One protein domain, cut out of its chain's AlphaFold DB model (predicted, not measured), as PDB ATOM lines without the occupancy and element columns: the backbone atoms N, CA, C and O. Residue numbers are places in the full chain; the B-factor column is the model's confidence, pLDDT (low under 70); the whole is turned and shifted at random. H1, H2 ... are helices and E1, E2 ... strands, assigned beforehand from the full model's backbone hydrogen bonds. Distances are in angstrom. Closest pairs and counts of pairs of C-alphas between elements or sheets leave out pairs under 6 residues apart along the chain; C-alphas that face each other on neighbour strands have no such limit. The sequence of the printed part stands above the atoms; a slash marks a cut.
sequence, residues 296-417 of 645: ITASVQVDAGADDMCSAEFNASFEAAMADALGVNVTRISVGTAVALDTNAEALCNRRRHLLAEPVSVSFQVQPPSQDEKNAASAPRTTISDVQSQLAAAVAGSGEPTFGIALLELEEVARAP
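Overview. This is residues 296 to 417 of the 645 residues of the protein "Hypothetical protein" of Pyramimonas obovata (UniProt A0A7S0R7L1). A strongly twisted sheet of four strands curls round one helix, H1, while a second helix, H4, covers E1 and E4 on the same face; no named helix covers the other face. At one end of the long axis a loop with the short helix H3 sticks out, residues 371 to 378 standing free, and at the other end lies H2, off the sheet. The printed part has 122 residues, with four named helices and four named strands in the order E1 H1 E2 H2 E3 H3 H4 E4; the sheet order is E2 E3 E1 E4, all antiparallel, and the class is mixed, helices and strands. The whole is compact, with a radius of gyration of the C-alphas of 15.2 A, yet elongated, spanning 51 by 30 by 24 A.

Along the chain. E1, residues 296 to 304, starts at C-alpha 296 (184.747, 158.954, 137.647), is 23.2 A long and bends by 55 degrees at residue 301. E4, residues 405 to 416, is 24.7 A long, bends by 87 degrees at residue 408 and ends at C-alpha 416 (186.618, 154.646, 140.857). E3 is residues 360 to 366, 18.9 A, and E2 is residues 333 to 335, 6.9 A. H1, residues 314 to 326, is 18.1 A long; H4, residues 384 to 396, is 18.0 A. H2 is residues 346 to 354, 12.3 A, and H3 is residues 371 to 374, 4.9 A.

Arrangement. E1 and E4 are antiparallel at 164 degrees, with N 299 and O 412 at 2.9 A. E3 and E1 are antiparallel at 146 degrees, with N 298 and O 364 at 2.9 A. E2 and E3 are antiparallel at 139 degrees, with N 334 and O 365 at 2.9 A. E2 and E4 are the edge strands. H1 is on the sheet; its closest C-alphas to E2 are Glu 319 and Ile 333, 5.6 A. H4 is on the same face, a two-layer arrangement with helices on one face of a sheet; its height over the sheet is 8.8 A, and it lies over E1 and E4, along the strands at 2 degrees to E1 on the local plane. The closest C-alphas of H4 and E4 are Val 395 and Leu 407, 5.0 A. H1 touches H4 with residues 325 to 326 alone, the C-alphas of Leu 326 and Gln 390 being 5.9 A apart, at 72 degrees, only just about perpendicular. E1, H1, E2 and E3, H3 H4, E4 are split strand-helix-strand units, each with another strand between its two strands, and both crossovers are right-handed. In H1, H2 and H4 every O i to N i+4 pair is within hydrogen-bond range; H3 is too short for such a pair.

Size, cuts and confidence. The C-alphas farthest apart are those of His 354 and Ala 377, 51.9 A. The printed part has no cut, and no link is long. Mean pLDDT of the printed part is 75.9; residues 304 to 312, 336 to 358, 377 to 381 and 398 to 404 are under 70.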
ATOM      1  N   ILE A 296     183.517 158.335 138.156       92.75
ATOM      2  CA  ILE A 296     184.747 158.954 137.647       92.75
ATOM      3  C   ILE A 296     185.296 159.864 138.740       92.75
ATOM      4  O   ILE A 296     184.651 160.845 139.095       92.75
ATOM      5  N   THR A 297     186.485 159.571 139.262       92.50
ATOM      6  CA  THR A 297     187.213 160.504 140.132       92.50
ATOM      7  C   THR A 297     187.992 161.487 139.272       92.50
ATOM      8  O   THR A 297     188.676 161.078 138.335       92.50
ATOM      9  N   ALA A 298     187.912 162.773 139.602       92.38
ATOM     10  CA  ALA A 298     188.699 163.833 138.993       92.38
ATOM     11  C   ALA A 298     189.348 164.708 140.075       92.38
ATOM     12  O   ALA A 298     188.724 165.014 141.092       92.38
ATOM     13  N   SER A 299     190.593 165.120 139.839       89.81
ATOM     14  CA  SER A 299     191.360 166.020 140.706       89.81
ATOM     15  C   SER A 299     191.730 167.281 139.936       89.81
ATOM     16  O   SER A 299     192.331 167.203 138.864       89.81
ATOM     17  N   VAL A 300     191.363 168.443 140.473       88.44
ATOM     18  CA  VAL A 300     191.599 169.757 139.857       88.44
ATOM     19  C   VAL A 300     192.279 170.701 140.836       88.44
ATOM     20  O   VAL A 300     191.918 170.735 142.011       88.44
ATOM     21  N   GLN A 301     193.216 171.516 140.357       86.38
ATOM     22  CA  GLN A 301     193.710 172.652 141.128       86.38
ATOM     23  C   GLN A 301     192.758 173.838 140.992       86.38
ATOM     24  O   GLN A 301     192.436 174.252 139.876       86.38
ATOM     25  N   VAL A 302     192.354 174.417 142.123       82.62
ATOM     26  CA  VAL A 302     191.578 175.663 142.173       82.62
ATOM     27  C   VAL A 302     192.361 176.811 142.802       82.62
ATOM     28  O   VAL A 302     193.080 176.621 143.788       82.62
ATOM     29  N   ASP A 303     192.160 178.011 142.258       77.56
ATOM     30  CA  ASP A 303     192.316 179.270 142.985       77.56
ATOM     31  C   ASP A 303     190.939 179.684 143.513       77.56
ATOM     32  O   ASP A 303     189.958 179.757 142.768       77.56
ATOM     33  N   ALA A 304     190.853 179.905 144.819       67.06
ATOM     34  CA  ALA A 304     189.624 180.272 145.500       67.06
ATOM     35  C   ALA A 304     189.962 181.186 146.681       67.06
ATOM     36  O   ALA A 304     190.962 180.991 147.381       67.06
ATOM     37  N   GLY A 305     189.112 182.190 146.910       64.38
ATOM     38  CA  GLY A 305     189.305 183.166 147.976       64.38
ATOM     39  C   GLY A 305     189.475 182.491 149.339       64.38
ATOM     40  O   GLY A 305     188.750 181.559 149.688       64.38
ATOM     41  N   ALA A 306     190.422 182.983 150.147       59.25
ATOM     42  CA  ALA A 306     190.704 182.425 151.475       59.25
ATOM     43  C   ALA A 306     189.509 182.507 152.453       59.25
ATOM     44  O   ALA A 306     189.523 181.839 153.487       59.25
ATOM     45  N   ASP A 307     188.497 183.318 152.130       59.81
ATOM     46  CA  ASP A 307     187.229 183.404 152.855       59.81
ATOM     47  C   ASP A 307     186.193 182.396 152.324       59.81
ATOM     48  O   ASP A 307     185.533 181.732 153.124       59.81
ATOM     49  N   ASP A 308     186.109 182.208 151.003       63.50
ATOM     50  CA  ASP A 308     185.141 181.318 150.346       63.50
ATOM     51  C   ASP A 308     185.458 179.837 150.612       63.50
ATOM     52  O   ASP A 308     184.576 179.071 151.002       63.50
ATOM     53  N   MET A 309     186.739 179.457 150.518       61.84
ATOM     54  CA  MET A 309     187.256 178.119 150.862       61.84
ATOM     55  C   MET A 309     186.978 177.676 152.302       61.84
ATOM     56  O   MET A 309     186.963 176.483 152.598       61.84
ATOM     57  N   CYS A 310     186.839 178.637 153.214       63.31
ATOM     58  CA  CYS A 310     186.636 178.391 154.638       63.31
ATOM     59  C   CYS A 310     185.160 178.507 155.047       63.31
ATOM     60  O   CYS A 310     184.843 178.467 156.238       63.31
ATOM     61  N   SER A 311     184.253 178.640 154.075       67.44
ATOM     62  CA  SER A 311     182.815 178.550 154.296       67.44
ATOM     63  C   SER A 311     182.361 177.088 154.372       67.44
ATOM     64  O   SER A 311     182.878 176.212 153.678       67.44
ATOM     65  N   ALA A 312     181.325 176.818 155.169       65.25
ATOM     66  CA  ALA A 312     180.638 175.522 155.151       65.25
ATOM     67  C   ALA A 312     179.876 175.267 153.829       65.25
ATOM     68  O   ALA A 312     179.406 174.160 153.588       65.25
ATOM     69  N   GLU A 313     179.753 176.293 152.981       74.56
ATOM     70  CA  GLU A 313     179.039 176.279 151.700       74.56
ATOM     71  C   GLU A 313     179.987 176.016 150.509       74.56
ATOM     72  O   GLU A 313     179.518 175.851 149.379       74.56
ATOM     73  N   PHE A 314     181.308 175.926 150.747       77.81
ATOM     74  CA  PHE A 314     182.314 175.712 149.701       77.81
ATOM     75  C   PHE A 314     182.062 174.424 148.917       77.81
ATOM     76  O   PHE A 314     182.020 174.464 147.691       77.81
ATOM     77  N   ASN A 315     181.835 173.300 149.611       79.12
ATOM     78  CA  ASN A 315     181.575 172.013 148.961       79.12
ATOM     79  C   ASN A 315     180.351 172.099 148.033       79.12
ATOM     80  O   ASN A 315     180.461 171.746 146.868       79.12
ATOM     81  N   ALA A 316     179.226 172.650 148.506       82.62
ATOM     82  CA  ALA A 316     178.005 172.775 147.705       82.62
ATOM     83  C   ALA A 316     178.176 173.719 146.496       82.62
ATOM     84  O   ALA A 316     177.627 173.472 145.422       82.62
ATOM     85  N   SER A 317     178.961 174.790 146.653       82.06
ATOM     86  CA  SER A 317     179.288 175.725 145.566       82.06
ATOM     87  C   SER A 317     180.214 175.087 144.525       82.06
ATOM     88  O   SER A 317     180.011 175.265 143.324       82.06
ATOM     89  N   PHE A 318     181.194 174.300 144.974       85.75
ATOM     90  CA  PHE A 318     182.095 173.529 144.120       85.75
ATOM     91  C   PHE A 318     181.355 172.408 143.372       85.75
ATOM     92  O   PHE A 318     181.521 172.271 142.163       85.75
ATOM     93  N   GLU A 319     180.487 171.656 144.055       88.31
ATOM     94  CA  GLU A 319     179.626 170.626 143.456       88.31
ATOM     95  C   GLU A 319     178.752 171.219 142.347       88.31
ATOM     96  O   GLU A 319     178.713 170.679 141.241       88.31
ATOM     97  N   ALA A 320     178.119 172.373 142.592       86.75
ATOM     98  CA  ALA A 320     177.332 173.081 141.584       86.75
ATOM     99  C   ALA A 320     178.181 173.563 140.391       86.75
ATOM    100  O   ALA A 320     177.748 173.432 139.246       86.75
ATOM    101  N   ALA A 321     179.390 174.081 140.636       86.06
ATOM    102  CA  ALA A 321     180.293 174.535 139.580       86.06
ATOM    103  C   ALA A 321     180.810 173.377 138.704       86.06
ATOM    104  O   ALA A 321     180.845 173.507 137.480       86.06
ATOM    105  N   MET A 322     181.173 172.233 139.299       89.00
ATOM    106  CA  MET A 322     181.599 171.052 138.534       89.00
ATOM    107  C   MET A 322     180.428 170.413 137.781       89.00
ATOM    108  O   MET A 322     180.609 169.946 136.660       89.00
ATOM    109  N   ALA A 323     179.222 170.428 138.355       88.81
ATOM    110  CA  ALA A 323     178.021 169.930 137.693       88.81
ATOM    111  C   ALA A 323     177.676 170.737 136.431       88.81
ATOM    112  O   ALA A 323     177.400 170.143 135.388       88.81
ATOM    113  N   ASP A 324     177.758 172.072 136.502       86.75
ATOM    114  CA  ASP A 324     177.564 172.968 135.354       86.75
ATOM    115  C   ASP A 324     178.659 172.769 134.290       86.75
ATOM    116  O   ASP A 324     178.347 172.556 133.117       86.75
ATOM    117  N   ALA A 325     179.933 172.713 134.703       86.31
ATOM    118  CA  ALA A 325     181.066 172.476 133.802       86.31
ATOM    119  C   ALA A 325     180.983 171.133 133.050       86.31
ATOM    120  O   ALA A 325     181.397 171.046 131.894       86.31
ATOM    121  N   LEU A 326     180.434 170.095 133.692       87.88
ATOM    122  CA  LEU A 326     180.251 168.757 133.118       87.88
ATOM    123  C   LEU A 326     178.881 168.552 132.439       87.88
ATOM    124  O   LEU A 326     178.653 167.533 131.784       87.88
ATOM    125  N   GLY A 327     177.945 169.494 132.585       86.56
ATOM    126  CA  GLY A 327     176.572 169.359 132.091       86.56
ATOM    127  C   GLY A 327     175.780 168.214 132.740       86.56
ATOM    128  O   GLY A 327     174.917 167.620 132.088       86.56
ATOM    129  N   VAL A 328     176.073 167.879 134.002       86.44
ATOM    130  CA  VAL A 328     175.404 166.813 134.773       86.44
ATOM    131  C   VAL A 328     174.544 167.387 135.902       86.44
ATOM    132  O   VAL A 328     174.645 168.556 136.263       86.44
ATOM    133  N   ASN A 329     173.676 166.560 136.487       87.38
ATOM    134  CA  ASN A 329     172.946 166.941 137.696       87.38
ATOM    135  C   ASN A 329     173.920 167.070 138.882       87.38
ATOM    136  O   ASN A 329     174.772 166.203 139.070       87.38
ATOM    137  N   VAL A 330     173.760 168.103 139.715       88.19
ATOM    138  CA  VAL A 330     174.593 168.330 140.910       88.19
ATOM    139  C   VAL A 330     174.576 167.150 141.879       88.19
ATOM    140  O   VAL A 330     175.589 166.860 142.498       88.19
ATOM    141  N   THR A 331     173.481 166.385 141.930       88.50
ATOM    142  CA  THR A 331     173.390 165.157 142.740       88.50
ATOM    143  C   THR A 331     174.330 164.037 142.287       88.50
ATOM    144  O   THR A 331     174.482 163.058 143.011       88.50
ATOM    145  N   ARG A 332     174.931 164.144 141.094       88.75
ATOM    146  CA  ARG A 332     175.971 163.226 140.612       88.75
ATOM    147  C   ARG A 332     177.384 163.682 140.976       88.75
ATOM    148  O   ARG A 332     178.306 162.921 140.721       88.75
ATOM    149  N   ILE A 333     177.591 164.868 141.552       90.38
ATOM    150  CA  ILE A 333     178.912 165.304 142.025       90.38
ATOM    151  C   ILE A 333     179.002 165.093 143.537       90.38
ATOM    152  O   ILE A 333     178.113 165.506 144.274       90.38
ATOM    153  N   SER A 334     180.086 164.475 144.003       88.75
ATOM    154  CA  SER A 334     180.367 164.306 145.433       88.75
ATOM    155  C   SER A 334     181.840 164.565 145.745       88.75
ATOM    156  O   SER A 334     182.719 163.922 145.164       88.75
ATOM    157  N   VAL A 335     182.129 165.473 146.680       84.62
ATOM    158  CA  VAL A 335     183.505 165.779 147.117       84.62
ATOM    159  C   VAL A 335     183.924 164.828 148.247       84.62
ATOM    160  O   VAL A 335     183.360 164.864 149.339       84.62
ATOM    161  N   GLY A 336     184.910 163.959 147.989       65.56
ATOM    162  CA  GLY A 336     185.212 162.803 148.853       65.56
ATOM    163  C   GLY A 336     185.857 163.142 150.204       65.56
ATOM    164  O   GLY A 336     185.564 162.506 151.215       65.56
ATOM    165  N   THR A 337     186.708 164.167 150.251       61.00
ATOM    166  CA  THR A 337     187.230 164.743 151.497       61.00
ATOM    167  C   THR A 337     186.800 166.197 151.586       61.00
ATOM    168  O   THR A 337     186.970 166.959 150.639       61.00
ATOM    169  N   ALA A 338     186.238 166.606 152.726       53.12
ATOM    170  CA  ALA A 338     185.829 167.991 152.922       53.12
ATOM    171  C   ALA A 338     187.045 168.930 152.810       53.12
ATOM    172  O   ALA A 338     187.875 169.010 153.716       53.12
ATOM    173  N   VAL A 339     187.129 169.644 151.686       54.12
ATOM    174  CA  VAL A 339     188.116 170.708 151.456       54.12
ATOM    175  C   VAL A 339     187.806 171.928 152.329       54.12
ATOM    176  O   VAL A 339     188.717 172.670 152.702       54.12
ATOM    177  N   ALA A 340     186.542 172.068 152.746       51.66
ATOM    178  CA  ALA A 340     186.159 172.817 153.933       51.66
ATOM    179  C   ALA A 340     186.902 172.264 155.166       51.66
ATOM    180  O   ALA A 340     186.488 171.287 155.792       51.66
ATOM    181  N   LEU A 341     188.027 172.905 155.490       52.16
ATOM    182  CA  LEU A 341     188.878 172.595 156.634       52.16
ATOM    183  C   LEU A 341     188.019 172.541 157.916       52.16
ATOM    184  O   LEU A 341     187.401 173.543 158.277       52.16
ATOM    185  N   ASP A 342     187.995 171.389 158.603       43.66
ATOM    186  CA  ASP A 342     187.178 171.162 159.811       43.66
ATOM    187  C   ASP A 342     187.318 172.307 160.826       43.66
ATOM    188  O   ASP A 342     188.420 172.777 161.082       43.66
ATOM    189  N   THR A 343     186.195 172.691 161.439       49.03
ATOM    190  CA  THR A 343     185.895 173.795 162.376       49.03
ATOM    191  C   THR A 343     186.963 174.242 163.393       49.03
ATOM    192  O   THR A 343     186.875 175.351 163.912       49.03
ATOM    193  N   ASN A 344     188.018 173.463 163.630       51.62
ATOM    194  CA  ASN A 344     189.268 173.915 164.260       51.62
ATOM    195  C   ASN A 344     190.185 174.734 163.308       51.62
ATOM    196  O   ASN A 344     191.286 175.153 163.681       51.62
ATOM    197  N   ALA A 345     189.746 174.969 162.071       52.66
ATOM    198  CA  ALA A 345     190.513 175.542 160.974       52.66
ATOM    199  C   ALA A 345     190.725 177.053 161.018       52.66
ATOM    200  O   ALA A 345     191.457 177.555 160.167       52.66
ATOM    201  N   GLU A 346     190.191 177.799 161.990       56.56
ATOM    202  CA  GLU A 346     190.461 179.243 162.094       56.56
ATOM    203  C   GLU A 346     191.971 179.545 162.074       56.56
ATOM    204  O   GLU A 346     192.399 180.534 161.482       56.56
ATOM    205  N   ALA A 347     192.810 178.671 162.641       57.06
ATOM    206  CA  ALA A 347     194.268 178.800 162.583       57.06
ATOM    207  C   ALA A 347     194.872 178.542 161.184       57.06
ATOM    208  O   ALA A 347     195.886 179.153 160.837       57.06
ATOM    209  N   LEU A 348     194.268 177.662 160.377       58.28
ATOM    210  CA  LEU A 348     194.697 177.341 159.009       58.28
ATOM    211  C   LEU A 348     194.177 178.381 158.007       58.28
ATOM    212  O   LEU A 348     194.971 178.932 157.251       58.28
ATOM    213  N   CYS A 349     192.895 178.741 158.083       66.44
ATOM    214  CA  CYS A 349     192.281 179.821 157.311       66.44
ATOM    215  C   CYS A 349     192.975 181.169 157.573       66.44
ATOM    216  O   CYS A 349     193.365 181.856 156.631       66.44
ATOM    217  N   ASN A 350     193.257 181.528 158.836       64.19
ATOM    218  CA  ASN A 350     194.020 182.749 159.129       64.19
ATOM    219  C   ASN A 350     195.498 182.653 158.710       64.19
ATOM    220  O   ASN A 350     196.067 183.666 158.305       64.19
ATOM    221  N   ARG A 351     196.133 181.469 158.732       62.69
ATOM    222  CA  ARG A 351     197.456 181.292 158.097       62.69
ATOM    223  C   ARG A 351     197.390 181.543 156.593       62.69
ATOM    224  O   ARG A 351     198.259 182.235 156.077       62.69
ATOM    225  N   ARG A 352     196.360 181.032 155.915       64.62
ATOM    226  CA  ARG A 352     196.159 181.173 154.467       64.62
ATOM    227  C   ARG A 352     195.809 182.602 154.045       64.62
ATOM    228  O   ARG A 352     196.274 183.055 153.013       64.62
ATOM    229  N   ARG A 353     195.100 183.374 154.875       65.44
ATOM    230  CA  ARG A 353     194.942 184.831 154.677       65.44
ATOM    231  C   ARG A 353     196.269 185.609 154.753       65.44
ATOM    232  O   ARG A 353     196.335 186.740 154.278       65.44
ATOM    233  N   HIS A 354     197.310 185.051 155.378       59.75
ATOM    234  CA  HIS A 354     198.606 185.713 155.594       59.75
ATOM    235  C   HIS A 354     199.760 185.167 154.740       59.75
ATOM    236  O   HIS A 354     200.775 185.849 154.591       59.75
ATOM    237  N   LEU A 355     199.624 183.965 154.187       54.69
ATOM    238  CA  LEU A 355     200.566 183.342 153.263       54.69
ATOM    239  C   LEU A 355     199.898 183.305 151.890       54.69
ATOM    240  O   LEU A 355     198.822 182.731 151.777       54.69
ATOM    241  N   LEU A 356     200.526 183.941 150.892       54.78
ATOM    242  CA  LEU A 356     200.060 184.013 149.498       54.78
ATOM    243  C   LEU A 356     199.398 182.695 149.076       54.78
ATOM    244  O   LEU A 356     200.022 181.645 149.215       54.78
ATOM    245  N   ALA A 357     198.143 182.761 148.624       60.72
ATOM    246  CA  ALA A 357     197.324 181.578 148.400       60.72
ATOM    247  C   ALA A 357     197.972 180.650 147.360       60.72
ATOM    248  O   ALA A 357     198.001 180.948 146.171       60.72
ATOM    249  N   GLU A 358     198.511 179.527 147.832       67.94
ATOM    250  CA  GLU A 358     198.876 178.405 146.970       67.94
ATOM    251  C   GLU A 358     197.589 177.721 146.474       67.94
ATOM    252  O   GLU A 358     196.594 177.721 147.214       67.94
ATOM    253  N   PRO A 359     197.577 177.156 145.256       74.44
ATOM    254  CA  PRO A 359     196.411 176.464 144.711       74.44
ATOM    255  C   PRO A 359     196.059 175.202 145.510       74.44
ATOM    256  O   PRO A 359     196.874 174.678 146.274       74.44
ATOM    257  N   VAL A 360     194.824 174.715 145.364       77.06
ATOM    258  CA  VAL A 360     194.333 173.515 146.068       77.06
ATOM    259  C   VAL A 360     193.908 172.446 145.093       77.06
ATOM    260  O   VAL A 360     192.957 172.657 144.351       77.06
ATOM    261  N   SER A 361     194.536 171.278 145.182       81.88
ATOM    262  CA  SER A 361     194.021 170.035 144.611       81.88
ATOM    263  C   SER A 361     192.720 169.638 145.321       81.88
ATOM    264  O   SER A 361     192.723 169.304 146.508       81.88
ATOM    265  N   VAL A 362     191.602 169.697 144.599       83.44
ATOM    266  CA  VAL A 362     190.279 169.238 145.033       83.44
ATOM    267  C   VAL A 362     189.927 167.983 144.247       83.44
ATOM    268  O   VAL A 362     189.781 168.038 143.026       83.44
ATOM    269  N   SER A 363     189.769 166.864 144.952       88.06
ATOM    270  CA  SER A 363     189.315 165.599 144.369       88.06
ATOM    271  C   SER A 363     187.815 165.418 144.578       88.06
ATOM    272  O   SER A 363     187.312 165.497 145.702       88.06
ATOM    273  N   PHE A 364     187.100 165.135 143.497       90.12
ATOM    274  CA  PHE A 364     185.666 164.875 143.497       90.12
ATOM    275  C   PHE A 364     185.331 163.666 142.628       90.12
ATOM    276  O   PHE A 364     186.136 163.228 141.806       90.12
ATOM    277  N   GLN A 365     184.135 163.123 142.819       92.19
ATOM    278  CA  GLN A 365     183.617 162.012 142.033       92.19
ATOM    279  C   GLN A 365     182.366 162.427 141.266       92.19
ATOM    280  O   GLN A 365     181.499 163.113 141.803       92.19
ATOM    281  N   VAL A 366     182.284 161.972 140.018       92.50
ATOM    282  CA  VAL A 366     181.078 161.962 139.195       92.50
ATOM    283  C   VAL A 366     180.456 160.577 139.335       92.50
ATOM    284  O   VAL A 366     180.933 159.614 138.737       92.50
ATOM    285  N   GLN A 367     179.415 160.475 140.153       90.50
ATOM    286  CA  GLN A 367     178.680 159.243 140.407       90.50
ATOM    287  C   GLN A 367     177.998 158.722 139.128       90.50
ATOM    288  O   GLN A 367     177.637 159.524 138.249       90.50
ATOM    289  N   PRO A 368     177.791 157.400 138.994       88.06
ATOM    290  CA  PRO A 368     176.996 156.819 137.914       88.06
ATOM    291  C   PRO A 368     175.572 157.413 137.863       88.06
ATOM    292  O   PRO A 368     175.074 157.928 138.867       88.06
ATOM    293  N   PRO A 369     174.893 157.387 136.700       83.06
ATOM    294  CA  PRO A 369     173.500 157.816 136.614       83.06
ATOM    295  C   PRO A 369     172.605 156.895 137.451       83.06
ATOM    296  O   PRO A 369     172.750 155.672 137.420       83.06
ATOM    297  N   SER A 370     171.648 157.486 138.165       78.81
ATOM    298  CA  SER A 370     170.643 156.751 138.939       78.81
ATOM    299  C   SER A 370     169.781 155.852 138.042       78.81
ATOM    300  O   SER A 370     169.672 156.078 136.835       78.81
ATOM    301  N   GLN A 371     169.116 154.843 138.612       74.19
ATOM    302  CA  GLN A 371     168.294 153.917 137.818       74.19
ATOM    303  C   GLN A 371     167.165 154.633 137.052       74.19
ATOM    304  O   GLN A 371     166.858 154.263 135.919       74.19
ATOM    305  N   ASP A 372     166.592 155.696 137.625       74.00
ATOM    306  CA  ASP A 372     165.592 156.536 136.957       74.00
ATOM    307  C   ASP A 372     166.181 157.324 135.777       74.00
ATOM    308  O   ASP A 372     165.526 157.464 134.742       74.00
ATOM    309  N   GLU A 373     167.436 157.778 135.881       74.19
ATOM    310  CA  GLU A 373     168.165 158.371 134.757       74.19
ATOM    311  C   GLU A 373     168.489 157.315 133.693       74.19
ATOM    312  O   GLU A 373     168.201 157.552 132.524       74.19
ATOM    313  N   LYS A 374     168.989 156.123 134.058       72.19
ATOM    314  CA  LYS A 374     169.264 155.023 133.104       72.19
ATOM    315  C   LYS A 374     168.024 154.617 132.293       72.19
ATOM    316  O   LYS A 374     168.143 154.256 131.124       72.19
ATOM    317  N   ASN A 375     166.833 154.720 132.885       71.44
ATOM    318  CA  ASN A 375     165.554 154.465 132.214       71.44
ATOM    319  C   ASN A 375     165.141 155.574 131.221       71.44
ATOM    320  O   ASN A 375     164.298 155.339 130.349       71.44
ATOM    321  N   ALA A 376     165.711 156.779 131.315       73.44
ATOM    322  CA  ALA A 376     165.520 157.825 130.320       73.44
ATOM    323  C   ALA A 376     166.418 157.553 129.103       73.44
ATOM    324  O   ALA A 376     167.643 157.608 129.189       73.44
ATOM    325  N   ALA A 377     165.810 157.342 127.931       55.69
ATOM    326  CA  ALA A 377     166.480 156.969 126.672       55.69
ATOM    327  C   ALA A 377     167.487 158.003 126.099       55.69
ATOM    328  O   ALA A 377     167.912 157.891 124.950       55.69
ATOM    329  N   SER A 378     167.838 159.030 126.873       59.44
ATOM    330  CA  SER A 378     168.771 160.106 126.541       59.44
ATOM    331  C   SER A 378     169.701 160.473 127.707       59.44
ATOM    332  O   SER A 378     170.228 161.586 127.715       59.44
ATOM    333  N   ALA A 379     169.872 159.609 128.715       56.34
ATOM    334  CA  ALA A 379     170.839 159.860 129.779       56.34
ATOM    335  C   ALA A 379     172.261 159.965 129.196       56.34
ATOM    336  O   ALA A 379     172.699 159.045 128.497       56.34
ATOM    337  N   PRO A 380     172.994 161.064 129.451       60.38
ATOM    338  CA  PRO A 380     174.360 161.196 128.976       60.38
ATOM    339  C   PRO A 380     175.251 160.209 129.734       60.38
ATOM    340  O   PRO A 380     175.528 160.384 130.924       60.38
ATOM    341  N   ARG A 381     175.708 159.167 129.028       69.25
ATOM    342  CA  ARG A 381     176.821 158.330 129.486       69.25
ATOM    343  C   ARG A 381     178.039 159.230 129.626       69.25
ATOM    344  O   ARG A 381     178.443 159.859 128.656       69.25
ATOM    345  N   THR A 382     178.573 159.314 130.834       80.31
ATOM    346  CA  THR A 382     179.757 160.116 131.131       80.31
ATOM    347  C   THR A 382     180.973 159.199 131.024       80.31
ATOM    348  O   THR A 382     181.098 158.261 131.813       80.31
ATOM    349  N   THR A 383     181.836 159.420 130.033       87.00
ATOM    350  CA  THR A 383     183.117 158.705 129.893       87.00
ATOM    351  C   THR A 383     184.258 159.497 130.530       87.00
ATOM    352  O   THR A 383     184.135 160.704 130.758       87.00
ATOM    353  N   ILE A 384     185.405 158.850 130.769       89.38
ATOM    354  CA  ILE A 384     186.631 159.563 131.173       89.38
ATOM    355  C   ILE A 384     186.986 160.659 130.156       89.38
ATOM    356  O   ILE A 384     187.387 161.754 130.548       89.38
ATOM    357  N   SER A 385     186.794 160.394 128.859       89.44
ATOM    358  CA  SER A 385     187.091 161.355 127.786       89.44
ATOM    359  C   SER A 385     186.190 162.596 127.837       89.44
ATOM    360  O   SER A 385     186.661 163.710 127.589       89.44
ATOM    361  N   ASP A 386     184.914 162.432 128.199       88.38
ATOM    362  CA  ASP A 386     183.986 163.557 128.368       88.38
ATOM    363  C   ASP A 386     184.426 164.436 129.544       88.38
ATOM    364  O   ASP A 386     184.649 165.632 129.359       88.38
ATOM    365  N   VAL A 387     184.672 163.833 130.716       90.31
ATOM    366  CA  VAL A 387     185.126 164.551 131.923       90.31
ATOM    367  C   VAL A 387     186.449 165.279 131.679       90.31
ATOM    368  O   VAL A 387     186.562 166.467 131.982       90.31
ATOM    369  N   GLN A 388     187.438 164.608 131.079       92.50
ATOM    370  CA  GLN A 388     188.726 165.220 130.746       92.50
ATOM    371  C   GLN A 388     188.566 166.408 129.793       92.50
ATOM    372  O   GLN A 388     189.144 167.467 130.033       92.50
ATOM    373  N   SER A 389     187.783 166.260 128.719       90.75
ATOM    374  CA  SER A 389     187.629 167.319 127.713       90.75
ATOM    375  C   SER A 389     186.834 168.523 128.226       90.75
ATOM    376  O   SER A 389     187.212 169.661 127.944       90.75
ATOM    377  N   GLN A 390     185.786 168.297 129.023       89.56
ATOM    378  CA  GLN A 390     184.964 169.350 129.620       89.56
ATOM    379  C   GLN A 390     185.719 170.119 130.713       89.56
ATOM    380  O   GLN A 390     185.752 171.349 130.674       89.56
ATOM    381  N   LEU A 391     186.407 169.431 131.634       89.06
ATOM    382  CA  LEU A 391     187.211 170.097 132.668       89.06
ATOM    383  C   LEU A 391     188.422 170.824 132.072       89.06
ATOM    384  O   LEU A 391     188.707 171.950 132.473       89.06
ATOM    385  N   ALA A 392     189.096 170.252 131.068       88.56
ATOM    386  CA  ALA A 392     190.175 170.949 130.364       88.56
ATOM    387  C   ALA A 392     189.669 172.197 129.615       88.56
ATOM    388  O   ALA A 392     190.365 173.213 129.574       88.56
ATOM    389  N   ALA A 393     188.454 172.160 129.055       87.12
ATOM    390  CA  ALA A 393     187.820 173.336 128.461       87.12
ATOM    391  C   ALA A 393     187.449 174.396 129.514       87.12
ATOM    392  O   ALA A 393     187.613 175.586 129.247       87.12
ATOM    393  N   ALA A 394     187.009 173.981 130.706       83.88
ATOM    394  CA  ALA A 394     186.729 174.880 131.825       83.88
ATOM    395  C   ALA A 394     188.009 175.551 132.369       83.88
ATOM    396  O   ALA A 394     188.013 176.761 132.567       83.88
ATOM    397  N   VAL A 395     189.115 174.804 132.501       85.19
ATOM    398  CA  VAL A 395     190.458 175.331 132.834       85.19
ATOM    399  C   VAL A 395     190.971 176.311 131.766       85.19
ATOM    400  O   VAL A 395     191.543 177.350 132.082       85.19
ATOM    401  N   ALA A 396     190.771 176.005 130.481       82.31
ATOM    402  CA  ALA A 396     191.208 176.866 129.379       82.31
ATOM    403  C   ALA A 396     190.309 178.103 129.164       82.31
ATOM    404  O   ALA A 396     190.679 179.023 128.425       82.31
ATOM    405  N   GLY A 397     189.117 178.126 129.765       73.94
ATOM    406  CA  GLY A 397     188.148 179.203 129.633       73.94
ATOM    407  C   GLY A 397     188.500 180.402 130.508       73.94
ATOM    408  O   GLY A 397     188.438 180.332 131.727       73.94
ATOM    409  N   SER A 398     188.755 181.564 129.898       53.03
ATOM    410  CA  SER A 398     188.929 182.838 130.618       53.03
ATOM    411  C   SER A 398     187.596 183.431 131.125       53.03
ATOM    412  O   SER A 398     187.354 184.632 130.971       53.03
ATOM    413  N   GLY A 399     186.679 182.584 131.600       54.28
ATOM    414  CA  GLY A 399     185.357 182.979 132.088       54.28
ATOM    415  C   GLY A 399     185.426 183.643 133.463       54.28
ATOM    416  O   GLY A 399     186.399 183.469 134.193       54.28
ATOM    417  N   GLU A 400     184.386 184.399 133.832       54.56
ATOM    418  CA  GLU A 400     184.224 184.764 135.244       54.56
ATOM    419  C   GLU A 400     184.030 183.486 136.076       54.56
ATOM    420  O   GLU A 400     183.301 182.591 135.638       54.56
ATOM    421  N   PRO A 401     184.658 183.388 137.259       59.66
ATOM    422  CA  PRO A 401     184.583 182.192 138.082       59.66
ATOM    423  C   PRO A 401     183.147 181.963 138.566       59.66
ATOM    424  O   PRO A 401     182.590 182.770 139.320       59.66
ATOM    425  N   THR A 402     182.550 180.841 138.166       56.66
ATOM    426  CA  THR A 402     181.260 180.388 138.693       56.66
ATOM    427  C   THR A 402     181.394 180.196 140.204       56.66
ATOM    428  O   THR A 402     182.230 179.437 140.686       56.66
ATOM    429  N   PHE A 403     180.610 180.961 140.969       59.53
ATOM    430  CA  PHE A 403     180.683 181.019 142.437       59.53
ATOM    431  C   PHE A 403     182.070 181.381 143.022       59.53
ATOM    432  O   PHE A 403     182.363 181.039 144.162       59.53
ATOM    433  N   GLY A 404     182.917 182.111 142.283       64.88
ATOM    434  CA  GLY A 404     184.204 182.602 142.803       64.88
ATOM    435  C   GLY A 404     185.340 181.569 142.837       64.88
ATOM    436  O   GLY A 404     186.406 181.863 143.374       64.88
ATOM    437  N   ILE A 405     185.138 180.393 142.236       73.88
ATOM    438  CA  ILE A 405     186.144 179.334 142.105       73.88
ATOM    439  C   ILE A 405     186.738 179.377 140.689       73.88
ATOM    440  O   ILE A 405     186.003 179.280 139.707       73.88
ATOM    441  N   ALA A 406     188.061 179.509 140.569       78.44
ATOM    442  CA  ALA A 406     188.770 179.444 139.292       78.44
ATOM    443  C   ALA A 406     189.534 178.117 139.170       78.44
ATOM    444  O   ALA A 406     190.362 177.792 140.019       78.44
ATOM    445  N   LEU A 407     189.275 177.356 138.104       82.31
ATOM    446  CA  LEU A 407     190.018 176.137 137.774       82.31
ATOM    447  C   LEU A 407     191.355 176.503 137.110       82.31
ATOM    448  O   LEU A 407     191.374 177.242 136.129       82.31
ATOM    449  N   LEU A 408     192.464 175.975 137.632       85.38
ATOM    450  CA  LEU A 408     193.823 176.270 137.163       85.38
ATOM    451  C   LEU A 408     194.447 175.133 136.351       85.38
ATOM    452  O   LEU A 408     195.114 175.385 135.351       85.38
ATOM    453  N   GLU A 409     194.264 173.892 136.800       88.50
ATOM    454  CA  GLU A 409     194.874 172.702 136.205       88.50
ATOM    455  C   GLU A 409     194.008 171.466 136.490       88.50
ATOM    456  O   GLU A 409     193.357 171.381 137.532       88.50
ATOM    457  N   LEU A 410     193.993 170.512 135.559       89.94
ATOM    458  CA  LEU A 410     193.398 169.188 135.736       89.94
ATOM    459  C   LEU A 410     194.541 168.199 135.990       89.94
ATOM    460  O   LEU A 410     195.371 167.994 135.107       89.94
ATOM    461  N   GLU A 411     194.595 167.615 137.186       89.50
ATOM    462  CA  GLU A 411     195.714 166.771 137.624       89.50
ATOM    463  C   GLU A 411     195.524 165.308 137.203       89.50
ATOM    464  O   GLU A 411     196.425 164.699 136.631       89.50
ATOM    465  N   GLU A 412     194.345 164.742 137.471       90.06
ATOM    466  CA  GLU A 412     194.043 163.330 137.216       90.06
ATOM    467  C   GLU A 412     192.546 163.124 136.947       90.06
ATOM    468  O   GLU A 412     191.703 163.808 137.529       90.06
ATOM    469  N   VAL A 413     192.216 162.163 136.074       92.50
ATOM    470  CA  VAL A 413     190.855 161.633 135.887       92.50
ATOM    471  C   VAL A 413     190.947 160.119 135.709       92.50
ATOM    472  O   VAL A 413     191.619 159.657 134.785       92.50
ATOM    473  N   ALA A 414     190.262 159.362 136.563       92.25
ATOM    474  CA  ALA A 414     190.279 157.899 136.593       92.25
ATOM    475  C   ALA A 414     188.891 157.338 136.948       92.25
ATOM    476  O   ALA A 414     188.067 158.041 137.535       92.25
ATOM    477  N   ARG A 415     188.616 156.064 136.633       90.56
ATOM    478  CA  ARG A 415     187.456 155.375 137.224       90.56
ATOM    479  C   ARG A 415     187.702 155.106 138.705       90.56
ATOM    480  O   ARG A 415     188.840 154.896 139.121       90.56
ATOM    481  N   ALA A 416     186.627 155.115 139.483       90.62
ATOM    482  CA  ALA A 416     186.618 154.646 140.857       90.62
ATOM    483  C   ALA A 416     185.425 153.708 141.090       90.62
ATOM    484  O   ALA A 416     184.347 153.983 140.554       90.62
ATOM    485  N   PRO A 417     185.622 152.639 141.880       90.44
ATOM    486  CA  PRO A 417     184.575 151.681 142.221       90.44
ATOM    487  C   PRO A 417     183.446 152.312 143.045       90.44
ATOM    488  O   PRO A 417     183.653 153.345 143.693       90.44
TER     489      PRO A 417